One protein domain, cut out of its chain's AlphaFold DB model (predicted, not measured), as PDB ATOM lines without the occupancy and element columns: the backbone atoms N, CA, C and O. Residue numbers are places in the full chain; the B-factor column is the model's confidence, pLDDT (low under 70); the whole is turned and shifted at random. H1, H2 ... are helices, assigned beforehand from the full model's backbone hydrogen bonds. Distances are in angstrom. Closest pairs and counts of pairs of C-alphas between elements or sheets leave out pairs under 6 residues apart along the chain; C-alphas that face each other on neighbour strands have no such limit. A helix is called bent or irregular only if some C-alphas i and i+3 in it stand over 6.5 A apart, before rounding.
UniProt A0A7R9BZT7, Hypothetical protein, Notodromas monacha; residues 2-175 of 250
ATOM      1  N   TYR A   2      -2.054 -31.320  15.741       56.28
ATOM      2  CA  TYR A   2      -1.681 -32.744  15.618       56.28
ATOM      3  C   TYR A   2      -2.853 -33.675  15.293       56.28
ATOM      4  O   TYR A   2      -2.722 -34.538  14.440       56.28
ATOM      5  N   TRP A   3      -4.022 -33.446  15.894       60.75
ATOM      6  CA  TRP A   3      -5.221 -34.240  15.610       60.75
ATOM      7  C   TRP A   3      -5.690 -34.120  14.151       60.75
ATOM      8  O   TRP A   3      -6.090 -35.108  13.554       60.75
ATOM      9  N   LEU A   4      -5.554 -32.937  13.539       60.50
ATOM     10  CA  LEU A   4      -5.896 -32.725  12.128       60.50
ATOM     11  C   LEU A   4      -4.914 -33.462  11.205       60.50
ATOM     12  O   LEU A   4      -5.327 -34.082  10.234       60.50
ATOM     13  N   ILE A   5      -3.621 -33.436  11.545       61.53
ATOM     14  CA  ILE A   5      -2.565 -34.156  10.818       61.53
ATOM     15  C   ILE A   5      -2.784 -35.668  10.931       61.53
ATOM     16  O   ILE A   5      -2.742 -36.360   9.922       61.53
ATOM     17  N   VAL A   6      -3.085 -36.173  12.130       63.88
ATOM     18  CA  VAL A   6      -3.383 -37.591  12.375       63.88
ATOM     19  C   VAL A   6      -4.667 -38.015  11.662       63.88
ATOM     20  O   VAL A   6      -4.682 -39.082  11.060       63.88
ATOM     21  N   CYS A   7      -5.712 -37.182  11.640       62.94
ATOM     22  CA  CYS A   7      -6.914 -37.444  10.848       62.94
ATOM     23  C   CYS A   7      -6.600 -37.518   9.355       62.94
ATOM     24  O   CYS A   7      -7.003 -38.483   8.720       62.94
ATOM     25  N   VAL A   8      -5.845 -36.562   8.805       63.91
ATOM     26  CA  VAL A   8      -5.410 -36.585   7.399       63.91
ATOM     27  C   VAL A   8      -4.587 -37.847   7.105       63.91
ATOM     28  O   VAL A   8      -4.825 -38.519   6.106       63.91
ATOM     29  N   PHE A   9      -3.695 -38.248   8.013       64.44
ATOM     30  CA  PHE A   9      -2.856 -39.442   7.864       64.44
ATOM     31  C   PHE A   9      -3.650 -40.758   7.949       64.44
ATOM     32  O   PHE A   9      -3.478 -41.654   7.121       64.44
ATOM     33  N   LEU A  10      -4.566 -40.877   8.915       60.53
ATOM     34  CA  LEU A  10      -5.473 -42.025   9.054       60.53
ATOM     35  C   LEU A  10      -6.452 -42.116   7.880       60.53
ATOM     36  O   LEU A  10      -6.815 -43.207   7.445       60.53
ATOM     37  N   PHE A  11      -6.845 -40.971   7.339       61.44
ATOM     38  CA  PHE A  11      -7.714 -40.874   6.182       61.44
ATOM     39  C   PHE A  11      -7.005 -41.281   4.885       61.44
ATOM     40  O   PHE A  11      -7.586 -42.019   4.090       61.44
ATOM     41  N   PHE A  12      -5.728 -40.916   4.720       59.12
ATOM     42  CA  PHE A  12      -4.873 -41.435   3.647       59.12
ATOM     43  C   PHE A  12      -4.665 -42.946   3.743       59.12
ATOM     44  O   PHE A  12      -4.718 -43.640   2.731       59.12
ATOM     45  N   ARG A  13      -4.511 -43.481   4.958       60.19
ATOM     46  CA  ARG A  13      -4.397 -44.928   5.198       60.19
ATOM     47  C   ARG A  13      -5.702 -45.693   4.929       60.19
ATOM     48  O   ARG A  13      -5.662 -46.883   4.649       60.19
ATOM     49  N   SER A  14      -6.854 -45.019   4.963       55.47
ATOM     50  CA  SER A  14      -8.176 -45.596   4.653       55.47
ATOM     51  C   SER A  14      -8.517 -45.588   3.146       55.47
ATOM     52  O   SER A  14      -9.507 -46.188   2.715       55.47
ATOM     53  N   HIS A  15      -7.689 -44.934   2.319       57.56
ATOM     54  CA  HIS A  15      -7.882 -44.786   0.870       57.56
ATOM     55  C   HIS A  15      -7.883 -46.124   0.098       57.56
ATOM     56  O   HIS A  15      -8.394 -46.193  -1.018       57.56
ATOM     57  N   GLU A  16      -7.367 -47.200   0.695       57.88
ATOM     58  CA  GLU A  16      -7.112 -48.468   0.002       57.88
ATOM     59  C   GLU A  16      -8.393 -49.161  -0.516       57.88
ATOM     60  O   GLU A  16      -8.332 -49.827  -1.548       57.88
ATOM     61  N   HIS A  17      -9.576 -48.967   0.101       52.34
ATOM     62  CA  HIS A  17     -10.732 -49.818  -0.244       52.34
ATOM     63  C   HIS A  17     -12.135 -49.188  -0.389       52.34
ATOM     64  O   HIS A  17     -12.955 -49.833  -1.041       52.34
ATOM     65  N   ARG A  18     -12.482 -47.989   0.134       55.31
ATOM     66  CA  ARG A  18     -13.903 -47.517   0.082       55.31
ATOM     67  C   ARG A  18     -14.192 -46.050  -0.284       55.31
ATOM     68  O   ARG A  18     -15.217 -45.805  -0.906       55.31
ATOM     69  N   ASN A  19     -13.308 -45.084  -0.001       64.56
ATOM     70  CA  ASN A  19     -13.621 -43.644  -0.146       64.56
ATOM     71  C   ASN A  19     -12.697 -42.901  -1.129       64.56
ATOM     72  O   ASN A  19     -12.185 -41.824  -0.819       64.56
ATOM     73  N   LYS A  20     -12.483 -43.465  -2.324       66.56
ATOM     74  CA  LYS A  20     -11.504 -42.965  -3.310       66.56
ATOM     75  C   LYS A  20     -11.776 -41.537  -3.818       66.56
ATOM     76  O   LYS A  20     -10.842 -40.858  -4.213       66.56
ATOM     77  N   VAL A  21     -13.024 -41.055  -3.778       69.12
ATOM     78  CA  VAL A  21     -13.407 -39.708  -4.267       69.12
ATOM     79  C   VAL A  21     -13.601 -38.700  -3.132       69.12
ATOM     80  O   VAL A  21     -13.077 -37.589  -3.194       69.12
ATOM     81  N   LEU A  22     -14.308 -39.091  -2.069       73.38
ATOM     82  CA  LEU A  22     -14.600 -38.198  -0.943       73.38
ATOM     83  C   LEU A  22     -13.320 -37.774  -0.210       73.38
ATOM     84  O   LEU A  22     -13.237 -36.668   0.323       73.38
ATOM     85  N   SER A  23     -12.306 -38.647  -0.208       75.88
ATOM     86  CA  SER A  23     -11.054 -38.364   0.479       75.88
ATOM     87  C   SER A  23     -10.228 -37.242  -0.152       75.88
ATOM     88  O   SER A  23      -9.984 -36.222   0.504       75.88
ATOM     89  N   PRO A  24      -9.906 -37.324  -1.448       74.44
ATOM     90  CA  PRO A  24      -9.279 -36.212  -2.148       74.44
ATOM     91  C   PRO A  24     -10.107 -34.911  -2.103       74.44
ATOM     92  O   PRO A  24      -9.534 -33.835  -1.953       74.44
ATOM     93  N   GLN A  25     -11.446 -34.977  -2.154       79.06
ATOM     94  CA  GLN A  25     -12.307 -33.785  -2.039       79.06
ATOM     95  C   GLN A  25     -12.160 -33.071  -0.692       79.06
ATOM     96  O   GLN A  25     -11.975 -31.855  -0.654       79.06
ATOM     97  N   LEU A  26     -12.213 -33.813   0.417       78.81
ATOM     98  CA  LEU A  26     -12.065 -33.223   1.745       78.81
ATOM     99  C   LEU A  26     -10.677 -32.600   1.922       78.81
ATOM    100  O   LEU A  26     -10.549 -31.500   2.459       78.81
ATOM    101  N   LEU A  27      -9.640 -33.278   1.423       80.50
ATOM    102  CA  LEU A  27      -8.283 -32.749   1.456       80.50
ATOM    103  C   LEU A  27      -8.156 -31.453   0.649       80.50
ATOM    104  O   LEU A  27      -7.531 -30.502   1.122       80.50
ATOM    105  N   LEU A  28      -8.772 -31.395  -0.534       82.31
ATOM    106  CA  LEU A  28      -8.795 -30.194  -1.363       82.31
ATOM    107  C   LEU A  28      -9.405 -29.012  -0.599       82.31
ATOM    108  O   LEU A  28      -8.797 -27.943  -0.559       82.31
ATOM    109  N   VAL A  29     -10.540 -29.220   0.076       84.12
ATOM    110  CA  VAL A  29     -11.195 -28.184   0.895       84.12
ATOM    111  C   VAL A  29     -10.298 -27.738   2.054       84.12
ATOM    112  O   VAL A  29     -10.166 -26.536   2.297       84.12
ATOM    113  N   ILE A  30      -9.638 -28.671   2.751       83.12
ATOM    114  CA  ILE A  30      -8.712 -28.338   3.848       83.12
ATOM    115  C   ILE A  30      -7.546 -27.488   3.332       83.12
ATOM    116  O   ILE A  30      -7.206 -26.481   3.947       83.12
ATOM    117  N   LEU A  31      -6.952 -27.854   2.194       83.44
ATOM    118  CA  LEU A  31      -5.827 -27.124   1.606       83.44
ATOM    119  C   LEU A  31      -6.226 -25.748   1.071       83.44
ATOM    120  O   LEU A  31      -5.490 -24.773   1.242       83.44
ATOM    121  N   GLN A  32      -7.408 -25.639   0.464       84.88
ATOM    122  CA  GLN A  32      -7.952 -24.359   0.013       84.88
ATOM    123  C   GLN A  32      -8.177 -23.399   1.185       84.88
ATOM    124  O   GLN A  32      -7.902 -22.208   1.044       84.88
ATOM    125  N   ASN A  33      -8.562 -23.917   2.353       84.56
ATOM    126  CA  ASN A  33      -8.779 -23.141   3.576       84.56
ATOM    127  C   ASN A  33      -7.569 -23.136   4.530       84.56
ATOM    128  O   ASN A  33      -7.651 -22.607   5.639       84.56
ATOM    129  N   ALA A  34      -6.429 -23.701   4.120       83.38
ATOM    130  CA  ALA A  34      -5.249 -23.800   4.970       83.38
ATOM    131  C   ALA A  34      -4.669 -22.409   5.263       83.38
ATOM    132  O   ALA A  34      -4.246 -21.693   4.348       83.38
ATOM    133  N   GLY A  35      -4.626 -22.050   6.548       82.00
ATOM    134  CA  GLY A  35      -3.957 -20.845   7.036       82.00
ATOM    135  C   GLY A  35      -2.421 -20.956   7.027       82.00
ATOM    136  O   GLY A  35      -1.880 -22.041   6.786       82.00
ATOM    137  N   PRO A  36      -1.699 -19.863   7.346       81.25
ATOM    138  CA  PRO A  36      -0.234 -19.791   7.251       81.25
ATOM    139  C   PRO A  36       0.494 -20.878   8.051       81.25
ATOM    140  O   PRO A  36       1.493 -21.419   7.595       81.25
ATOM    141  N   VAL A  37      -0.053 -21.253   9.212       81.00
ATOM    142  CA  VAL A  37       0.508 -22.280  10.107       81.00
ATOM    143  C   VAL A  37       0.580 -23.661   9.443       81.00
ATOM    144  O   VAL A  37       1.507 -24.422   9.698       81.00
ATOM    145  N   PHE A  38      -0.381 -23.997   8.578       78.25
ATOM    146  CA  PHE A  38      -0.343 -25.250   7.816       78.25
ATOM    147  C   PHE A  38       0.581 -25.142   6.602       78.25
ATOM    148  O   PHE A  38       1.235 -26.120   6.256       78.25
ATOM    149  N   GLN A  39       0.662 -23.959   5.986       79.50
ATOM    150  CA  GLN A  39       1.487 -23.710   4.799       79.50
ATOM    151  C   GLN A  39       2.992 -23.792   5.073       79.50
ATOM    152  O   GLN A  39       3.757 -24.128   4.171       79.50
ATOM    153  N   THR A  40       3.413 -23.510   6.306       80.12
ATOM    154  CA  THR A  40       4.815 -23.600   6.736       80.12
ATOM    155  C   THR A  40       5.164 -24.930   7.405       80.12
ATOM    156  O   THR A  40       6.322 -25.158   7.746       80.12
ATOM    157  N   ASN A  41       4.191 -25.824   7.613       82.88
ATOM    158  CA  ASN A  41       4.439 -27.091   8.288       82.88
ATOM    159  C   ASN A  41       5.026 -28.128   7.318       82.88
ATOM    160  O   ASN A  41       4.322 -28.671   6.457       82.88
ATOM    161  N   GLU A  42       6.313 -28.436   7.487       79.38
ATOM    162  CA  GLU A  42       7.030 -29.360   6.603       79.38
ATOM    163  C   GLU A  42       6.494 -30.795   6.670       79.38
ATOM    164  O   GLU A  42       6.367 -31.445   5.635       79.38
ATOM    165  N   MET A  43       6.128 -31.287   7.861       79.00
ATOM    166  CA  MET A  43       5.591 -32.644   8.045       79.00
ATOM    167  C   MET A  43       4.260 -32.820   7.312       79.00
ATOM    168  O   MET A  43       4.052 -33.816   6.619       79.00
ATOM    169  N   PHE A  44       3.369 -31.834   7.427       79.31
ATOM    170  CA  PHE A  44       2.087 -31.818   6.727       79.31
ATOM    171  C   PHE A  44       2.284 -31.776   5.210       79.31
ATOM    172  O   PHE A  44       1.714 -32.592   4.486       79.31
ATOM    173  N   THR A  45       3.138 -30.868   4.733       75.31
ATOM    174  CA  THR A  45       3.384 -30.706   3.296       75.31
ATOM    175  C   THR A  45       4.042 -31.944   2.696       75.31
ATOM    176  O   THR A  45       3.614 -32.422   1.647       75.31
ATOM    177  N   THR A  46       5.035 -32.514   3.381       78.25
ATOM    178  CA  THR A  46       5.740 -33.726   2.937       78.25
ATOM    179  C   THR A  46       4.809 -34.934   2.905       78.25
ATOM    180  O   THR A  46       4.818 -35.676   1.924       78.25
ATOM    181  N   ALA A  47       3.954 -35.110   3.918       78.50
ATOM    182  CA  ALA A  47       3.002 -36.220   3.966       78.50
ATOM    183  C   ALA A  47       1.984 -36.166   2.815       78.50
ATOM    184  O   ALA A  47       1.735 -37.179   2.158       78.50
ATOM    185  N   ILE A  48       1.432 -34.980   2.538       75.75
ATOM    186  CA  ILE A  48       0.500 -34.794   1.420       75.75
ATOM    187  C   ILE A  48       1.204 -35.046   0.087       75.75
ATOM    188  O   ILE A  48       0.634 -35.693  -0.791       75.75
ATOM    189  N   TRP A  49       2.448 -34.588  -0.058       76.31
ATOM    190  CA  TRP A  49       3.218 -34.820  -1.275       76.31
ATOM    191  C   TRP A  49       3.534 -36.273  -1.534       76.31
ATOM    192  O   TRP A  49       3.336 -36.752  -2.647       76.31
ATOM    193  N   GLN A  50       3.999 -36.981  -0.512       76.25
ATOM    194  CA  GLN A  50       4.299 -38.396  -0.629       76.25
ATOM    195  C   GLN A  50       3.049 -39.182  -1.038       76.25
ATOM    196  O   GLN A  50       3.125 -40.022  -1.934       76.25
ATOM    197  N   TYR A  51       1.893 -38.856  -0.448       76.38
ATOM    198  CA  TYR A  51       0.623 -39.431  -0.872       76.38
ATOM    199  C   TYR A  51       0.301 -39.104  -2.333       76.38
ATOM    200  O   TYR A  51      -0.013 -40.016  -3.092       76.38
ATOM    201  N   LEU A  52       0.380 -37.834  -2.741       73.44
ATOM    202  CA  LEU A  52       0.033 -37.425  -4.103       73.44
ATOM    203  C   LEU A  52       0.932 -38.062  -5.151       73.44
ATOM    204  O   LEU A  52       0.420 -38.490  -6.175       73.44
ATOM    205  N   CYS A  53       2.238 -38.171  -4.904       74.50
ATOM    206  CA  CYS A  53       3.139 -38.858  -5.824       74.50
ATOM    207  C   CYS A  53       2.720 -40.319  -5.993       74.50
ATOM    208  O   CYS A  53       2.552 -40.783  -7.114       74.50
ATOM    209  N   VAL A  54       2.456 -41.026  -4.890       74.19
ATOM    210  CA  VAL A  54       1.982 -42.416  -4.942       74.19
ATOM    211  C   VAL A  54       0.615 -42.511  -5.625       74.19
ATOM    212  O   VAL A  54       0.392 -43.430  -6.408       74.19
ATOM    213  N   ALA A  55      -0.296 -41.570  -5.372       70.00
ATOM    214  CA  ALA A  55      -1.618 -41.540  -5.981       70.00
ATOM    215  C   ALA A  55      -1.553 -41.238  -7.485       70.00
ATOM    216  O   ALA A  55      -2.248 -41.896  -8.246       70.00
ATOM    217  N   LEU A  56      -0.722 -40.297  -7.929       70.56
ATOM    218  CA  LEU A  56      -0.540 -39.972  -9.345       70.56
ATOM    219  C   LEU A  56       0.128 -41.138 -10.086       70.56
ATOM    220  O   LEU A  56      -0.369 -41.550 -11.129       70.56
ATOM    221  N   SER A  57       1.174 -41.734  -9.504       68.25
ATOM    222  CA  SER A  57       1.880 -42.873 -10.103       68.25
ATOM    223  C   SER A  57       1.049 -44.161 -10.122       68.25
ATOM    224  O   SER A  57       1.116 -44.909 -11.088       68.25
ATOM    225  N   ARG A  58       0.252 -44.450  -9.079       66.00
ATOM    226  CA  ARG A  58      -0.552 -45.692  -8.999       66.00
ATOM    227  C   ARG A  58      -1.960 -45.558  -9.588       66.00
ATOM    228  O   ARG A  58      -2.543 -46.576  -9.943       66.00
ATOM    229  N   ASN A  59      -2.518 -44.344  -9.676       61.22
ATOM    230  CA  ASN A  59      -3.875 -44.105 -10.187       61.22
ATOM    231  C   ASN A  59      -3.917 -43.479 -11.592       61.22
ATOM    232  O   ASN A  59      -5.022 -43.218 -12.057       61.22
ATOM    233  N   GLY A  60      -2.787 -43.292 -12.291       54.78
ATOM    234  CA  GLY A  60      -2.783 -42.953 -13.730       54.78
ATOM    235  C   GLY A  60      -3.501 -43.997 -14.610       54.78
ATOM    236  O   GLY A  60      -3.961 -43.686 -15.701       54.78
ATOM    237  N   VAL A  61      -3.678 -45.207 -14.066       52.47
ATOM    238  CA  VAL A  61      -4.451 -46.342 -14.607       52.47
ATOM    239  C   VAL A  61      -5.808 -46.555 -13.912       52.47
ATOM    240  O   VAL A  61      -6.473 -47.569 -14.123       52.47
ATOM    241  N   SER A  62      -6.239 -45.655 -13.017       59.66
ATOM    242  CA  SER A  62      -7.503 -45.847 -12.300       59.66
ATOM    243  C   SER A  62      -8.698 -45.547 -13.204       59.66
ATOM    244  O   SER A  62      -8.832 -44.455 -13.746       59.66
ATOM    245  N   THR A  63      -9.646 -46.481 -13.258       52.44
ATOM    246  CA  THR A  63     -10.941 -46.336 -13.946       52.44
ATOM    247  C   THR A  63     -11.832 -45.221 -13.382       52.44
ATOM    248  O   THR A  63     -12.908 -44.959 -13.912       52.44
ATOM    249  N   VAL A  64     -11.415 -44.550 -12.301       62.03
ATOM    250  CA  VAL A  64     -12.156 -43.455 -11.672       62.03
ATOM    251  C   VAL A  64     -11.478 -42.121 -11.992       62.03
ATOM    252  O   VAL A  64     -10.753 -41.568 -11.164       62.03
ATOM    253  N   THR A  65     -11.773 -41.571 -13.174       66.44
ATOM    254  CA  THR A  65     -11.291 -40.269 -13.691       66.44
ATOM    255  C   THR A  65     -11.291 -39.156 -12.643       66.44
ATOM    256  O   THR A  65     -10.353 -38.366 -12.541       66.44
ATOM    257  N   LYS A  66     -12.317 -39.134 -11.781       67.44
ATOM    258  CA  LYS A  66     -12.464 -38.119 -10.735       67.44
ATOM    259  C   LYS A  66     -11.342 -38.133  -9.693       67.44
ATOM    260  O   LYS A  66     -11.001 -37.082  -9.161       67.44
ATOM    261  N   VAL A  67     -10.755 -39.292  -9.394       69.69
ATOM    262  CA  VAL A  67      -9.677 -39.420  -8.397       69.69
ATOM    263  C   VAL A  67      -8.393 -38.783  -8.911       69.69
ATOM    264  O   VAL A  67      -7.731 -38.050  -8.173       69.69
ATOM    265  N   PHE A  68      -8.060 -39.024 -10.179       72.81
ATOM    266  CA  PHE A  68      -6.894 -38.425 -10.815       72.81
ATOM    267  C   PHE A  68      -7.083 -36.912 -10.992       72.81
ATOM    268  O   PHE A  68      -6.200 -36.134 -10.635       72.81
ATOM    269  N   GLU A  69      -8.285 -36.479 -11.390       73.94
ATOM    270  CA  GLU A  69      -8.634 -35.059 -11.480       73.94
ATOM    271  C   GLU A  69      -8.485 -34.332 -10.131       73.94
ATOM    272  O   GLU A  69      -7.897 -33.251 -10.055       73.94
ATOM    273  N   LEU A  70      -8.976 -34.938  -9.044       74.50
ATOM    274  CA  LEU A  70      -8.825 -34.391  -7.697       74.50
ATOM    275  C   LEU A  70      -7.363 -34.397  -7.245       74.50
ATOM    276  O   LEU A  70      -6.917 -33.431  -6.635       74.50
ATOM    277  N   SER A  71      -6.601 -35.443  -7.572       77.56
ATOM    278  CA  SER A  71      -5.167 -35.511  -7.263       77.56
ATOM    279  C   SER A  71      -4.401 -34.380  -7.955       77.56
ATOM    280  O   SER A  71      -3.607 -33.698  -7.306       77.56
ATOM    281  N   LEU A  72      -4.707 -34.104  -9.230       76.00
ATOM    282  CA  LEU A  72      -4.154 -32.959  -9.951       76.00
ATOM    283  C   LEU A  72      -4.630 -31.629  -9.341       76.00
ATOM    284  O   LEU A  72      -3.827 -30.724  -9.148       76.00
ATOM    285  N   ALA A  73      -5.900 -31.493  -8.953       81.44
ATOM    286  CA  ALA A  73      -6.389 -30.273  -8.300       81.44
ATOM    287  C   ALA A  73      -5.665 -29.980  -6.968       81.44
ATOM    288  O   ALA A  73      -5.275 -28.841  -6.707       81.44
ATOM    289  N   ILE A  74      -5.435 -31.004  -6.144       80.19
ATOM    290  CA  ILE A  74      -4.712 -30.895  -4.867       80.19
ATOM    291  C   ILE A  74      -3.244 -30.531  -5.128       80.19
ATOM    292  O   ILE A  74      -2.723 -29.619  -4.486       80.19
ATOM    293  N   PHE A  75      -2.610 -31.167  -6.120       80.06
ATOM    294  CA  PHE A  75      -1.265 -30.824  -6.597       80.06
ATOM    295  C   PHE A  75      -1.152 -29.325  -6.936       80.06
ATOM    296  O   PHE A  75      -0.218 -28.646  -6.503       80.06
ATOM    297  N   LEU A  76      -2.146 -28.776  -7.639       79.38
ATOM    298  CA  LEU A  76      -2.170 -27.361  -8.019       79.38
ATOM    299  C   LEU A  76      -2.325 -26.415  -6.837       79.38
ATOM    300  O   LEU A  76      -1.658 -25.376  -6.797       79.38
ATOM    301  N   VAL A  77      -3.183 -26.760  -5.876       83.50
ATOM    302  CA  VAL A  77      -3.340 -25.965  -4.653       83.50
ATOM    303  C   VAL A  77      -2.041 -25.960  -3.849       83.50
ATOM    304  O   VAL A  77      -1.660 -24.913  -3.324       83.50
ATOM    305  N   LEU A  78      -1.320 -27.085  -3.798       80.50
ATOM    306  CA  LEU A  78      -0.026 -27.154  -3.119       80.50
ATOM    307  C   LEU A  78       1.015 -26.253  -3.781       80.50
ATOM    308  O   LEU A  78       1.674 -25.485  -3.083       80.50
ATOM    309  N   ILE A  79       1.104 -26.275  -5.110       78.19
ATOM    310  CA  ILE A  79       2.019 -25.402  -5.854       78.19
ATOM    311  C   ILE A  79       1.710 -23.917  -5.624       78.19
ATOM    312  O   ILE A  79       2.630 -23.121  -5.436       78.19
ATOM    313  N   HIS A  80       0.430 -23.535  -5.602       79.88
ATOM    314  CA  HIS A  80       0.035 -22.135  -5.422       79.88
ATOM    315  C   HIS A  80       0.129 -21.654  -3.971       79.88
ATOM    316  O   HIS A  80       0.375 -20.474  -3.738       79.88
ATOM    317  N   LYS A  81      -0.093 -22.519  -2.975       79.81
ATOM    318  CA  LYS A  81      -0.154 -22.086  -1.567       79.81
ATOM    319  C   LYS A  81       1.105 -22.400  -0.758       79.81
ATOM    320  O   LYS A  81       1.367 -21.714   0.222       79.81
ATOM    321  N   PHE A  82       1.909 -23.383  -1.160       80.75
ATOM    322  CA  PHE A  82       3.009 -23.925  -0.348       80.75
ATOM    323  C   PHE A  82       4.366 -23.626  -0.993       80.75
ATOM    324  O   PHE A  82       5.143 -24.514  -1.350       80.75
ATOM    325  N   LYS A  83       4.648 -22.325  -1.111       77.25
ATOM    326  CA  LYS A  83       5.805 -21.730  -1.804       77.25
ATOM    327  C   LYS A  83       7.152 -22.318  -1.383       77.25
ATOM    328  O   LYS A  83       8.009 -22.559  -2.227       77.25
ATOM    329  N   VAL A  84       7.319 -22.574  -0.083       76.81
ATOM    330  CA  VAL A  84       8.562 -23.088   0.523       76.81
ATOM    331  C   VAL A  84       8.980 -24.424  -0.094       76.81
ATOM    332  O   VAL A  84      10.165 -24.703  -0.255       76.81
ATOM    333  N   HIS A  85       8.006 -25.227  -0.516       76.25
ATOM    334  CA  HIS A  85       8.249 -26.572  -1.019       76.25
ATOM    335  C   HIS A  85       8.259 -26.650  -2.550       76.25
ATOM    336  O   HIS A  85       8.692 -27.663  -3.093       76.25
ATOM    337  N   LEU A  86       7.861 -25.586  -3.257       79.69
ATOM    338  CA  LEU A  86       7.623 -25.557  -4.705       79.69
ATOM    339  C   LEU A  86       8.747 -26.202  -5.540       79.69
ATOM    340  O   LEU A  86       8.488 -26.996  -6.442       79.69
ATOM    341  N   LYS A  87      10.013 -25.936  -5.196       79.94
ATOM    342  CA  LYS A  87      11.179 -26.519  -5.886       79.94
ATOM    343  C   LYS A  87      11.217 -28.051  -5.824       79.94
ATOM    344  O   LYS A  87      11.608 -28.681  -6.809       79.94
ATOM    345  N   ALA A  88      10.890 -28.634  -4.672       82.12
ATOM    346  CA  ALA A  88      10.875 -30.083  -4.473       82.12
ATOM    347  C   ALA A  88       9.666 -30.721  -5.171       82.12
ATOM    348  O   ALA A  88       9.781 -31.790  -5.763       82.12
ATOM    349  N   GLN A  89       8.532 -30.018  -5.172       82.62
ATOM    350  CA  GLN A  89       7.291 -30.455  -5.817       82.62
ATOM    351  C   GLN A  89       7.452 -30.590  -7.334       82.62
ATOM    352  O   GLN A  89       7.083 -31.612  -7.908       82.62
ATOM    353  N   ILE A  90       8.074 -29.594  -7.977       83.94
ATOM    354  CA  ILE A  90       8.352 -29.626  -9.422       83.94
ATOM    355  C   ILE A  90       9.316 -30.764  -9.768       83.94
ATOM    356  O   ILE A  90       9.163 -31.421 -10.793       83.94
ATOM    357  N   GLU A  91      10.304 -31.029  -8.912       84.44
ATOM    358  CA  GLU A  91      11.251 -32.122  -9.138       84.44
ATOM    359  C   GLU A  91      10.583 -33.495  -9.036       84.44
ATOM    360  O   GLU A  91      10.835 -34.363  -9.870       84.44
ATOM    361  N   ALA A  92       9.705 -33.687  -8.053       82.12
ATOM    362  CA  ALA A  92       8.921 -34.909  -7.940       82.12
ATOM    363  C   ALA A  92       7.994 -35.092  -9.151       82.12
ATOM    364  O   ALA A  92       7.964 -36.179  -9.727       82.12
ATOM    365  N   LEU A  93       7.315 -34.024  -9.593       83.38
ATOM    366  CA  LEU A  93       6.494 -34.065 -10.804       83.38
ATOM    367  C   LEU A  93       7.325 -34.415 -12.039       83.38
ATOM    368  O   LEU A  93       6.895 -35.234 -12.840       83.38
ATOM    369  N   THR A  94       8.539 -33.870 -12.149       86.56
ATOM    370  CA  THR A  94       9.460 -34.204 -13.243       86.56
ATOM    371  C   THR A  94       9.704 -35.705 -13.305       86.56
ATOM    372  O   THR A  94       9.642 -36.264 -14.388       86.56
ATOM    373  N   ARG A  95       9.913 -36.377 -12.166       84.81
ATOM    374  CA  ARG A  95      10.122 -37.836 -12.129       84.81
ATOM    375  C   ARG A  95       8.905 -38.616 -12.623       84.81
ATOM    376  O   ARG A  95       9.094 -39.600 -13.322       84.81
ATOM    377  N   ILE A  96       7.694 -38.170 -12.282       81.75
ATOM    378  CA  ILE A  96       6.448 -38.774 -12.779       81.75
ATOM    379  C   ILE A  96       6.336 -38.553 -14.292       81.75
ATOM    380  O   ILE A  96       6.075 -39.490 -15.027       81.75
ATOM    381  N   CYS A  97       6.593 -37.334 -14.770       84.94
ATOM    382  CA  CYS A  97       6.547 -36.996 -16.194       84.94
ATOM    383  C   CYS A  97       7.631 -37.678 -17.039       84.94
ATOM    384  O   CYS A  97       7.455 -37.822 -18.243       84.94
ATOM    385  N   SER A  98       8.746 -38.086 -16.431       85.56
ATOM    386  CA  SER A  98       9.777 -38.891 -17.090       85.56
ATOM    387  C   SER A  98       9.349 -40.342 -17.332       85.56
ATOM    388  O   SER A  98      10.017 -41.038 -18.094       85.56
ATOM    389  N   ASP A  99       8.293 -40.820 -16.668       84.88
ATOM    390  CA  ASP A  99       7.741 -42.158 -16.877       84.88
ATOM    391  C   ASP A  99       6.839 -42.143 -18.116       84.88
ATOM    392  O   ASP A  99       5.707 -41.650 -18.095       84.88
ATOM    393  N   SER A 100       7.379 -42.657 -19.220       85.00
ATOM    394  CA  SER A 100       6.714 -42.652 -20.517       85.00
ATOM    395  C   SER A 100       5.422 -43.471 -20.521       85.00
ATOM    396  O   SER A 100       4.433 -43.022 -21.098       85.00
ATOM    397  N   GLN A 101       5.385 -44.608 -19.821       82.12
ATOM    398  CA  GLN A 101       4.184 -45.435 -19.709       82.12
ATOM    399  C   GLN A 101       3.086 -44.693 -18.938       82.12
ATOM    400  O   GLN A 101       1.948 -44.632 -19.397       82.12
ATOM    401  N   CYS A 102       3.439 -44.046 -17.821       80.75
ATOM    402  CA  CYS A 102       2.491 -43.241 -17.047       80.75
ATOM    403  C   CYS A 102       1.887 -42.097 -17.880       80.75
ATOM    404  O   CYS A 102       0.675 -41.878 -17.840       80.75
ATOM    405  N   MET A 103       2.709 -41.375 -18.652       84.88
ATOM    406  CA  MET A 103       2.233 -40.260 -19.482       84.88
ATOM    407  C   MET A 103       1.318 -40.725 -20.622       84.88
ATOM    408  O   MET A 103       0.319 -40.062 -20.908       84.88
ATOM    409  N   VAL A 104       1.621 -41.870 -21.232       83.56
ATOM    410  CA  VAL A 104       0.782 -42.470 -22.276       83.56
ATOM    411  C   VAL A 104      -0.550 -42.927 -21.707       83.56
ATOM    412  O   VAL A 104      -1.584 -42.613 -22.287       83.56
ATOM    413  N   ASP A 105      -0.543 -43.611 -20.564       80.00
ATOM    414  CA  ASP A 105      -1.777 -44.060 -19.921       80.00
ATOM    415  C   ASP A 105      -2.678 -42.860 -19.596       80.00
ATOM    416  O   ASP A 105      -3.878 -42.898 -19.858       80.00
ATOM    417  N   ILE A 106      -2.107 -41.753 -19.107       80.75
ATOM    418  CA  ILE A 106      -2.859 -40.512 -18.871       80.75
ATOM    419  C   ILE A 106      -3.438 -39.962 -20.182       80.75
ATOM    420  O   ILE A 106      -4.622 -39.625 -20.225       80.75
ATOM    421  N   TYR A 107      -2.635 -39.879 -21.244       83.75
ATOM    422  CA  TYR A 107      -3.078 -39.353 -22.538       83.75
ATOM    423  C   TYR A 107      -4.199 -40.202 -23.160       83.75
ATOM    424  O   TYR A 107      -5.225 -39.671 -23.594       83.75
ATOM    425  N   VAL A 108      -4.034 -41.526 -23.170       81.38
ATOM    426  CA  VAL A 108      -5.017 -42.471 -23.718       81.38
ATOM    427  C   VAL A 108      -6.310 -42.444 -22.908       81.38
ATOM    428  O   VAL A 108      -7.393 -42.390 -23.489       81.38
ATOM    429  N   ASN A 109      -6.215 -42.429 -21.577       78.44
ATOM    430  CA  ASN A 109      -7.389 -42.520 -20.712       78.44
ATOM    431  C   ASN A 109      -8.172 -41.204 -20.583       78.44
ATOM    432  O   ASN A 109      -9.361 -41.254 -20.260       78.44
ATOM    433  N   TYR A 110      -7.535 -40.041 -20.770       79.19
ATOM    434  CA  TYR A 110      -8.141 -38.757 -20.388       79.19
ATOM    435  C   TYR A 110      -8.099 -37.644 -21.439       79.19
ATOM    436  O   TYR A 110      -8.731 -36.609 -21.205       79.19
ATOM    437  N   ASP A 111      -7.419 -37.840 -22.572       84.38
ATOM    438  CA  ASP A 111      -7.270 -36.809 -23.613       84.38
ATOM    439  C   ASP A 111      -7.474 -37.343 -25.044       84.38
ATOM    440  O   ASP A 111      -7.622 -36.558 -25.975       84.38
ATOM    441  N   SER A 112      -7.524 -38.664 -25.246       81.81
ATOM    442  CA  SER A 112      -7.645 -39.272 -26.585       81.81
ATOM    443  C   SER A 112      -9.075 -39.334 -27.141       81.81
ATOM    444  O   SER A 112      -9.263 -39.779 -28.272       81.81
ATOM    445  N   ASP A 113     -10.081 -38.885 -26.384       79.38
ATOM    446  CA  ASP A 113     -11.474 -38.774 -26.840       79.38
ATOM    447  C   ASP A 113     -12.054 -37.375 -26.566       79.38
ATOM    448  O   ASP A 113     -11.747 -36.747 -25.552       79.38
ATOM    449  N   LEU A 114     -12.948 -36.913 -27.446       63.09
ATOM    450  CA  LEU A 114     -13.605 -35.601 -27.397       63.09
ATOM    451  C   LEU A 114     -14.473 -35.400 -26.144       63.09
ATOM    452  O   LEU A 114     -14.742 -34.259 -25.771       63.09
ATOM    453  N   SER A 115     -14.910 -36.484 -25.493       69.75
ATOM    454  CA  SER A 115     -15.682 -36.437 -24.242       69.75
ATOM    455  C   SER A 115     -14.816 -36.425 -22.970       69.75
ATOM    456  O   SER A 115     -15.342 -36.383 -21.854       69.75
ATOM    457  N   SER A 116     -13.489 -36.469 -23.121       71.25
ATOM    458  CA  SER A 116     -12.572 -36.694 -22.005       71.25
ATOM    459  C   SER A 116     -12.307 -35.439 -21.167       71.25
ATOM    460  O   SER A 116     -12.593 -34.309 -21.553       71.25
ATOM    461  N   ALA A 117     -11.734 -35.638 -19.978       73.56
ATOM    462  CA  ALA A 117     -11.500 -34.581 -18.993       73.56
ATOM    463  C   ALA A 117     -10.305 -33.646 -19.311       73.56
ATOM    464  O   ALA A 117     -10.084 -32.693 -18.556       73.56
ATOM    465  N   ASN A 118      -9.555 -33.905 -20.392       84.06
ATOM    466  CA  ASN A 118      -8.392 -33.137 -20.865       84.06
ATOM    467  C   ASN A 118      -7.331 -32.943 -19.767       84.06
ATOM    468  O   ASN A 118      -6.897 -31.830 -19.446       84.06
ATOM    469  N   ILE A 119      -6.984 -34.034 -19.077       83.12
ATOM    470  CA  ILE A 119      -6.132 -33.966 -17.883       83.12
ATOM    471  C   ILE A 119      -4.660 -33.789 -18.267       83.12
ATOM    472  O   ILE A 119      -3.939 -33.050 -17.588       83.12
ATOM    473  N   PHE A 120      -4.220 -34.410 -19.358       85.50
ATOM    474  CA  PHE A 120      -2.897 -34.206 -19.933       85.50
ATOM    475  C   PHE A 120      -2.730 -32.757 -20.404       85.50
ATOM    476  O   PHE A 120      -1.744 -32.117 -20.036       85.50
ATOM    477  N   GLU A 121      -3.716 -32.193 -21.111       87.12
ATOM    478  CA  GLU A 121      -3.715 -30.773 -21.487       87.12
ATOM    479  C   GLU A 121      -3.564 -29.872 -20.251       87.12
ATOM    480  O   GLU A 121      -2.670 -29.019 -20.191       87.12
ATOM    481  N   ARG A 122      -4.376 -30.103 -19.209       85.94
ATOM    482  CA  ARG A 122      -4.294 -29.351 -17.944       85.94
ATOM    483  C   ARG A 122      -2.917 -29.471 -17.292       85.94
ATOM    484  O   ARG A 122      -2.400 -28.465 -16.801       85.94
ATOM    485  N   LEU A 123      -2.314 -30.661 -17.286       85.88
ATOM    486  CA  LEU A 123      -0.960 -30.881 -16.773       85.88
ATOM    487  C   LEU A 123       0.076 -30.069 -17.568       85.88
ATOM    488  O   LEU A 123       0.882 -29.351 -16.969       85.88
ATOM    489  N   VAL A 124       0.024 -30.124 -18.901       89.62
ATOM    490  CA  VAL A 124       0.931 -29.376 -19.786       89.62
ATOM    491  C   VAL A 124       0.776 -27.866 -19.581       89.62
ATOM    492  O   VAL A 124       1.777 -27.168 -19.414       89.62
ATOM    493  N   ILE A 125      -0.454 -27.350 -19.492       89.31
ATOM    494  CA  ILE A 125      -0.727 -25.925 -19.226       89.31
ATOM    495  C   ILE A 125      -0.088 -25.476 -17.908       89.31
ATOM    496  O   ILE A 125       0.488 -24.389 -17.823       89.31
ATOM    497  N   VAL A 126      -0.180 -26.299 -16.865       84.81
ATOM    498  CA  VAL A 126       0.391 -25.994 -15.546       84.81
ATOM    499  C   VAL A 126       1.907 -25.923 -15.620       84.81
ATOM    500  O   VAL A 126       2.503 -24.958 -15.137       84.81
ATOM    501  N   LEU A 127       2.531 -26.904 -16.265       89.25
ATOM    502  CA  LEU A 127       3.972 -26.914 -16.478       89.25
ATOM    503  C   LEU A 127       4.437 -25.696 -17.288       89.25
ATOM    504  O   LEU A 127       5.431 -25.064 -16.924       89.25
ATOM    505  N   CYS A 128       3.675 -25.293 -18.309       91.75
ATOM    506  CA  CYS A 128       3.912 -24.064 -19.065       91.75
ATOM    507  C   CYS A 128       3.839 -22.814 -18.177       91.75
ATOM    508  O   CYS A 128       4.732 -21.969 -18.245       91.75
ATOM    509  N   LYS A 129       2.840 -22.698 -17.293       88.19
ATOM    510  CA  LYS A 129       2.735 -21.567 -16.350       88.19
ATOM    511  C   LYS A 129       3.911 -21.509 -15.370       88.19
ATOM    512  O   LYS A 129       4.418 -20.421 -15.084       88.19
ATOM    513  N   ILE A 130       4.384 -22.663 -14.894       87.75
ATOM    514  CA  ILE A 130       5.581 -22.756 -14.042       87.75
ATOM    515  C   ILE A 130       6.826 -22.319 -14.827       87.75
ATOM    516  O   ILE A 130       7.606 -21.500 -14.340       87.75
ATOM    517  N   ALA A 131       6.990 -22.809 -16.059       91.00
ATOM    518  CA  ALA A 131       8.098 -22.456 -16.949       91.00
ATOM    519  C   ALA A 131       8.115 -20.961 -17.328       91.00
ATOM    520  O   ALA A 131       9.183 -20.373 -17.498       91.00
ATOM    521  N   GLN A 132       6.943 -20.326 -17.402       90.75
ATOM    522  CA  GLN A 132       6.790 -18.884 -17.621       90.75
ATOM    523  C   GLN A 132       7.165 -18.034 -16.397       90.75
ATOM    524  O   GLN A 132       7.313 -16.824 -16.532       90.75
ATOM    525  N   GLY A 133       7.290 -18.629 -15.205       82.44
ATOM    526  CA  GLY A 133       7.789 -18.002 -13.973       82.44
ATOM    527  C   GLY A 133       6.906 -16.955 -13.303       82.44
ATOM    528  O   GLY A 133       7.162 -16.632 -12.145       82.44
ATOM    529  N   ARG A 134       5.820 -16.499 -13.948       79.25
ATOM    530  CA  ARG A 134       4.843 -15.576 -13.335       79.25
ATOM    531  C   ARG A 134       4.352 -16.070 -11.976       79.25
ATOM    532  O   ARG A 134       4.241 -15.284 -11.044       79.25
ATOM    533  N   MET A 135       4.153 -17.381 -11.847       75.50
ATOM    534  CA  MET A 135       3.749 -17.997 -10.586       75.50
ATOM    535  C   MET A 135       4.767 -17.753  -9.469       75.50
ATOM    536  O   MET A 135       4.387 -17.389  -8.369       75.50
ATOM    537  N   ALA A 136       6.069 -17.909  -9.721       75.50
ATOM    538  CA  ALA A 136       7.075 -17.685  -8.681       75.50
ATOM    539  C   ALA A 136       7.107 -16.213  -8.230       75.50
ATOM    540  O   ALA A 136       7.259 -15.942  -7.038       75.50
ATOM    541  N   LEU A 137       6.886 -15.279  -9.160       75.56
ATOM    542  CA  LEU A 137       6.834 -13.846  -8.874       75.56
ATOM    543  C   LEU A 137       5.596 -13.450  -8.052       75.56
ATOM    544  O   LEU A 137       5.732 -12.753  -7.050       75.56
ATOM    545  N   GLU A 138       4.405 -13.946  -8.409       78.38
ATOM    546  CA  GLU A 138       3.169 -13.760  -7.618       78.38
ATOM    547  C   GLU A 138       3.309 -14.320  -6.199       78.38
ATOM    548  O   GLU A 138       2.713 -13.840  -5.230       78.38
ATOM    549  N   LEU A 139       4.154 -15.338  -6.059       76.00
ATOM    550  CA  LEU A 139       4.474 -15.943  -4.788       76.00
ATOM    551  C   LEU A 139       5.561 -15.166  -4.006       76.00
ATOM    552  O   LEU A 139       5.856 -15.531  -2.869       76.00
ATOM    553  N   GLY A 140       6.095 -14.060  -4.526       80.75
ATOM    554  CA  GLY A 140       7.112 -13.247  -3.851       80.75
ATOM    555  C   GLY A 140       8.493 -13.907  -3.810       80.75
ATOM    556  O   GLY A 140       9.283 -13.616  -2.912       80.75
ATOM    557  N   ALA A 141       8.776 -14.828  -4.738       82.69
ATOM    558  CA  ALA A 141      10.108 -15.400  -4.883       82.69
ATOM    559  C   ALA A 141      11.104 -14.331  -5.353       82.69
ATOM    560  O   ALA A 141      10.766 -13.425  -6.115       82.69
ATOM    561  N   THR A 142      12.362 -14.462  -4.930       88.06
ATOM    562  CA  THR A 142      13.436 -13.622  -5.475       88.06
ATOM    563  C   THR A 142      13.658 -13.933  -6.964       88.06
ATOM    564  O   THR A 142      13.424 -15.071  -7.382       88.06
ATOM    565  N   PRO A 143      14.192 -12.993  -7.767       86.31
ATOM    566  CA  PRO A 143      14.459 -13.235  -9.190       86.31
ATOM    567  C   PRO A 143      15.321 -14.483  -9.462       86.31
ATOM    568  O   PRO A 143      15.084 -15.223 -10.412       86.31
ATOM    569  N   SER A 144      16.290 -14.775  -8.586       86.75
ATOM    570  CA  SER A 144      17.142 -15.971  -8.688       86.75
ATOM    571  C   SER A 144      16.376 -17.275  -8.399       86.75
ATOM    572  O   SER A 144      16.562 -18.293  -9.077       86.75
ATOM    573  N   GLN A 145      15.463 -17.253  -7.423       84.94
ATOM    574  CA  GLN A 145      14.582 -18.388  -7.138       84.94
ATOM    575  C   GLN A 145      13.567 -18.608  -8.260       84.94
ATOM    576  O   GLN A 145      13.362 -19.753  -8.664       84.94
ATOM    577  N   GLU A 146      12.978 -17.536  -8.796       87.94
ATOM    578  CA  GLU A 146      12.112 -17.606  -9.975       87.94
ATOM    579  C   GLU A 146      12.852 -18.257 -11.145       87.94
ATOM    580  O   GLU A 146      12.335 -19.205 -11.734       87.94
ATOM    581  N   GLN A 147      14.071 -17.805 -11.452       88.75
ATOM    582  CA  GLN A 147      14.865 -18.380 -12.536       88.75
ATOM    583  C   GLN A 147      15.099 -19.881 -12.322       88.75
ATOM    584  O   GLN A 147      14.928 -20.677 -13.245       88.75
ATOM    585  N   THR A 148      15.414 -20.288 -11.090       89.06
ATOM    586  CA  THR A 148      15.580 -21.707 -10.738       89.06
ATOM    587  C   THR A 148      14.291 -22.505 -10.958       89.06
ATOM    588  O   THR A 148      14.326 -23.611 -11.502       89.06
ATOM    589  N   ILE A 149      13.146 -21.954 -10.550       87.31
ATOM    590  CA  ILE A 149      11.828 -22.579 -10.717       87.31
ATOM    591  C   ILE A 149      11.461 -22.686 -12.202       87.31
ATOM    592  O   ILE A 149      11.025 -23.754 -12.634       87.31
ATOM    593  N   ARG A 150      11.709 -21.636 -12.997       90.88
ATOM    594  CA  ARG A 150      11.496 -21.635 -14.454       90.88
ATOM    595  C   ARG A 150      12.296 -22.737 -15.135       90.88
ATOM    596  O   ARG A 150      11.730 -23.516 -15.896       90.88
ATOM    597  N   VAL A 151      13.592 -22.834 -14.829       91.50
ATOM    598  CA  VAL A 151      14.471 -23.864 -15.402       91.50
ATOM    599  C   VAL A 151      13.953 -25.259 -15.060       91.50
ATOM    600  O   VAL A 151      13.859 -26.105 -15.945       91.50
ATOM    601  N   LYS A 152      13.536 -25.501 -13.813       89.31
ATOM    602  CA  LYS A 152      12.939 -26.790 -13.435       89.31
ATOM    603  C   LYS A 152      11.617 -27.077 -14.156       89.31
ATOM    604  O   LYS A 152      11.409 -28.209 -14.582       89.31
ATOM    605  N   GLY A 153      10.749 -26.078 -14.326       91.06
ATOM    606  CA  GLY A 153       9.508 -26.216 -15.098       91.06
ATOM    607  C   GLY A 153       9.769 -26.585 -16.560       91.06
ATOM    608  O   GLY A 153       9.147 -27.508 -17.083       91.06
ATOM    609  N   LEU A 154      10.747 -25.930 -17.194       93.94
ATOM    610  CA  LEU A 154      11.182 -26.247 -18.558       93.94
ATOM    611  C   LEU A 154      11.751 -27.664 -18.666       93.94
ATOM    612  O   LEU A 154      11.389 -28.394 -19.584       93.94
ATOM    613  N   LEU A 155      12.598 -28.078 -17.721       92.25
ATOM    614  CA  LEU A 155      13.124 -29.445 -17.689       92.25
ATOM    615  C   LEU A 155      11.999 -30.475 -17.567       92.25
ATOM    616  O   LEU A 155      12.028 -31.480 -18.266       92.25
ATOM    617  N   CYS A 156      10.986 -30.202 -16.745       92.19
ATOM    618  CA  CYS A 156       9.823 -31.073 -16.612       92.19
ATOM    619  C   CYS A 156       9.052 -31.222 -17.931       92.19
ATOM    620  O   CYS A 156       8.709 -32.341 -18.309       92.19
ATOM    621  N   LEU A 157       8.823 -30.120 -18.658       93.19
ATOM    622  CA  LEU A 157       8.198 -30.149 -19.988       93.19
ATOM    623  C   LEU A 157       9.024 -30.963 -20.987       93.19
ATOM    624  O   LEU A 157       8.478 -31.780 -21.725       93.19
ATOM    625  N   VAL A 158      10.343 -30.760 -21.000       93.69
ATOM    626  CA  VAL A 158      11.247 -31.494 -21.893       93.69
ATOM    627  C   VAL A 158      11.240 -32.987 -21.568       93.69
ATOM    628  O   VAL A 158      11.177 -33.792 -22.493       93.69
ATOM    629  N   SER A 159      11.277 -33.366 -20.288       90.81
ATOM    630  CA  SER A 159      11.197 -34.770 -19.867       90.81
ATOM    631  C   SER A 159       9.874 -35.415 -20.274       90.81
ATOM    632  O   SER A 159       9.900 -36.509 -20.828       90.81
ATOM    633  N   LEU A 160       8.751 -34.714 -20.083       91.75
ATOM    634  CA  LEU A 160       7.425 -35.175 -20.507       91.75
ATOM    635  C   LEU A 160       7.391 -35.452 -22.015       91.75
ATOM    636  O   LEU A 160       7.034 -36.549 -22.444       91.75
ATOM    637  N   LEU A 161       7.809 -34.475 -22.827       91.19
ATOM    638  CA  LEU A 161       7.804 -34.612 -24.285       91.19
ATOM    639  C   LEU A 161       8.765 -35.705 -24.759       91.19
ATOM    640  O   LEU A 161       8.418 -36.483 -25.645       91.19
ATOM    641  N   ARG A 162       9.959 -35.800 -24.160       89.00
ATOM    642  CA  ARG A 162      10.916 -36.871 -24.469       89.00
ATOM    643  C   ARG A 162      10.348 -38.246 -24.136       89.00
ATOM    644  O   ARG A 162      10.490 -39.138 -24.963       89.00
ATOM    645  N   GLY A 163       9.689 -38.402 -22.986       86.75
ATOM    646  CA  GLY A 163       9.049 -39.658 -22.590       86.75
ATOM    647  C   GLY A 163       8.004 -40.117 -23.608       86.75
ATOM    648  O   GLY A 163       8.038 -41.262 -24.049       86.75
ATOM    649  N   MET A 164       7.142 -39.202 -24.058       84.75
ATOM    650  CA  MET A 164       6.123 -39.495 -25.077       84.75
ATOM    651  C   MET A 164       6.732 -39.854 -26.443       84.75
ATOM    652  O   MET A 164       6.265 -40.775 -27.111       84.75
ATOM    653  N   VAL A 165       7.784 -39.142 -26.865       87.88
ATOM    654  CA  VAL A 165       8.481 -39.419 -28.132       87.88
ATOM    655  C   VAL A 165       9.193 -40.768 -28.097       87.88
ATOM    656  O   VAL A 165       9.158 -41.493 -29.089       87.88
ATOM    657  N   GLU A 166       9.843 -41.105 -26.985       85.69
ATOM    658  CA  GLU A 166      10.571 -42.368 -26.859       85.69
ATOM    659  C   GLU A 166       9.617 -43.563 -26.870       85.69
ATOM    660  O   GLU A 166       9.812 -44.478 -27.663       85.69
ATOM    661  N   TRP A 167       8.508 -43.489 -26.124       84.88
ATOM    662  CA  TRP A 167       7.468 -44.520 -26.185       84.88
ATOM    663  C   TRP A 167       6.897 -44.691 -27.591       84.88
ATOM    664  O   TRP A 167       6.691 -45.813 -28.049       84.88
ATOM    665  N   CYS A 168       6.676 -43.582 -28.305       83.62
ATOM    666  CA  CYS A 168       6.233 -43.643 -29.691       83.62
ATOM    667  C   CYS A 168       7.234 -44.448 -30.530       83.62
ATOM    668  O   CYS A 168       6.841 -45.399 -31.185       83.62
ATOM    669  N   LYS A 169       8.540 -44.175 -30.451       84.38
ATOM    670  CA  LYS A 169       9.536 -44.965 -31.196       84.38
ATOM    671  C   LYS A 169       9.547 -46.439 -30.799       84.38
ATOM    672  O   LYS A 169       9.614 -47.279 -31.693       84.38
ATOM    673  N   ASP A 170       9.462 -46.745 -29.505       82.75
ATOM    674  CA  ASP A 170       9.469 -48.123 -29.001       82.75
ATOM    675  C   ASP A 170       8.311 -48.939 -29.590       82.75
ATOM    676  O   ASP A 170       8.513 -50.068 -30.036       82.75
ATOM    677  N   GLN A 171       7.121 -48.342 -29.706       75.19
ATOM    678  CA  GLN A 171       5.962 -48.993 -30.324       75.19
ATOM    679  C   GLN A 171       6.151 -49.254 -31.824       75.19
ATOM    680  O   GLN A 171       5.712 -50.286 -32.332       75.19
ATOM    681  N   TYR A 172       6.824 -48.351 -32.542       70.88
ATOM    682  CA  TYR A 172       7.090 -48.513 -33.976       70.88
ATOM    683  C   TYR A 172       8.236 -49.502 -34.225       70.88
ATOM    684  O   TYR A 172       8.206 -50.238 -35.208       70.88
ATOM    685  N   ALA A 173       9.220 -49.565 -33.325       75.31
ATOM    686  CA  ALA A 173      10.286 -50.562 -33.354       75.31
ATOM    687  C   ALA A 173       9.773 -51.969 -32.990       75.31
ATOM    688  O   ALA A 173      10.242 -52.959 -33.551       75.31
ATOM    689  N   ALA A 174       8.787 -52.063 -32.091       72.94
ATOM    690  CA  ALA A 174       8.168 -53.318 -31.664       72.94
ATOM    691  C   ALA A 174       7.100 -53.863 -32.635       72.94
ATOM    692  O   ALA A 174       6.666 -55.004 -32.473       72.94
ATOM    693  N   ALA A 175       6.682 -53.089 -33.645       61.72
ATOM    694  CA  ALA A 175       5.669 -53.477 -34.629       61.72
ATOM    695  C   ALA A 175       6.268 -53.616 -36.049       61.72
ATOM    696  O   ALA A 175       6.272 -52.650 -36.814       61.72
TER     697      ALA A 175
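Overview. This is residues 2 to 175 of the 250 residues of the protein "Hypothetical protein" of Notodromas monacha (UniProt A0A7R9BZT7). Two rows of helices are stacked as a slab: H1, H4, H6 and H10 run side by side one way, and H2, H5 and H8 run back over them. H7 stands across one end of the slab, tiny H3 and H9 lie at the other, and residues 169 to 175, of which 169 to 173 belong to H10, stick out. The printed part has 174 residues, with ten helices, H1 to H10 in order, and no named strand: all helix. It is compact, with a radius of gyration of the C-alphas of 16.7 A, and spans 55 by 45 by 25 A, only just flat.

Arrangement. H10, residues 143 to 173, touches H6, residues 83 to 97, with residues 149 to 163 alone; the closest C-alphas, of Thr 94 and Cys 156, are 4.6 A apart, at a shallow tilt of 12 degrees, the same way. H10 also touches H8, residues 119 to 131, closest at the C-alphas of Ala 131 and Arg 150, 4.3 A, opposite ways at 37 degrees, only just steep. H7, residues 100 to 110, touches H10 about perpendicular, at 86 degrees, with the C-alphas of Ser 100 and Gly 163 closest at 4.3 A. H9, residues 134 to 138, touches H10, closest at the C-alphas of Ala 136 and Glu 146, 5.2 A. H4, residues 42 to 59, touches H6 the same way, closest at the C-alphas of Ser 57 and Ile 96, 6.7 A. H4 and H5, residues 65 to 81, form a hairpin, closest at the C-alphas of Leu 52 and Ser 71, 6.4 A. H2, residues 22 to 32, touches H5, closest at the C-alphas of Leu 28 and Ile 74, 5.4 A. H1, residues 2 to 13, only just touches H4, with 3 pairs of C-alphas within 8 A, closest at Ile 5 and Phe 44, 6.6 A. H3, residues 36 to 39, touches no helix. H1, H2, H4, H5, H6, H8 and H10 form an up and down bundle, each running against the one before. Every O i to N i+4 pair is within hydrogen-bond range in H1, H2, H4, H5, H7, H8, H9 and H10; H6 has 9 of 11, and H3 is too short for one.

Along the chain. H10 is 44.7 A long, from C-alpha 143 at (14.459, -13.235, -9.190) to C-alpha 173 at (10.286, -50.562, -33.354). H4 is 24.9 A, H5 24.5 A and H6 21.0 A; H6 is irregular, with C-alphas 84 and 87 7.7 A apart. H1 begins at C-alpha 2, (-1.681, -32.744, 15.618).

Size, cuts and confidence. The C-alphas farthest apart, of Trp 3 and Ala 175, are 54.9 A apart. The printed part has no cut and no long link. Mean pLDDT of the printed part is 78.1; residues 2 to 21, 57 to 67, 114 to 115 and 175 include those under 70.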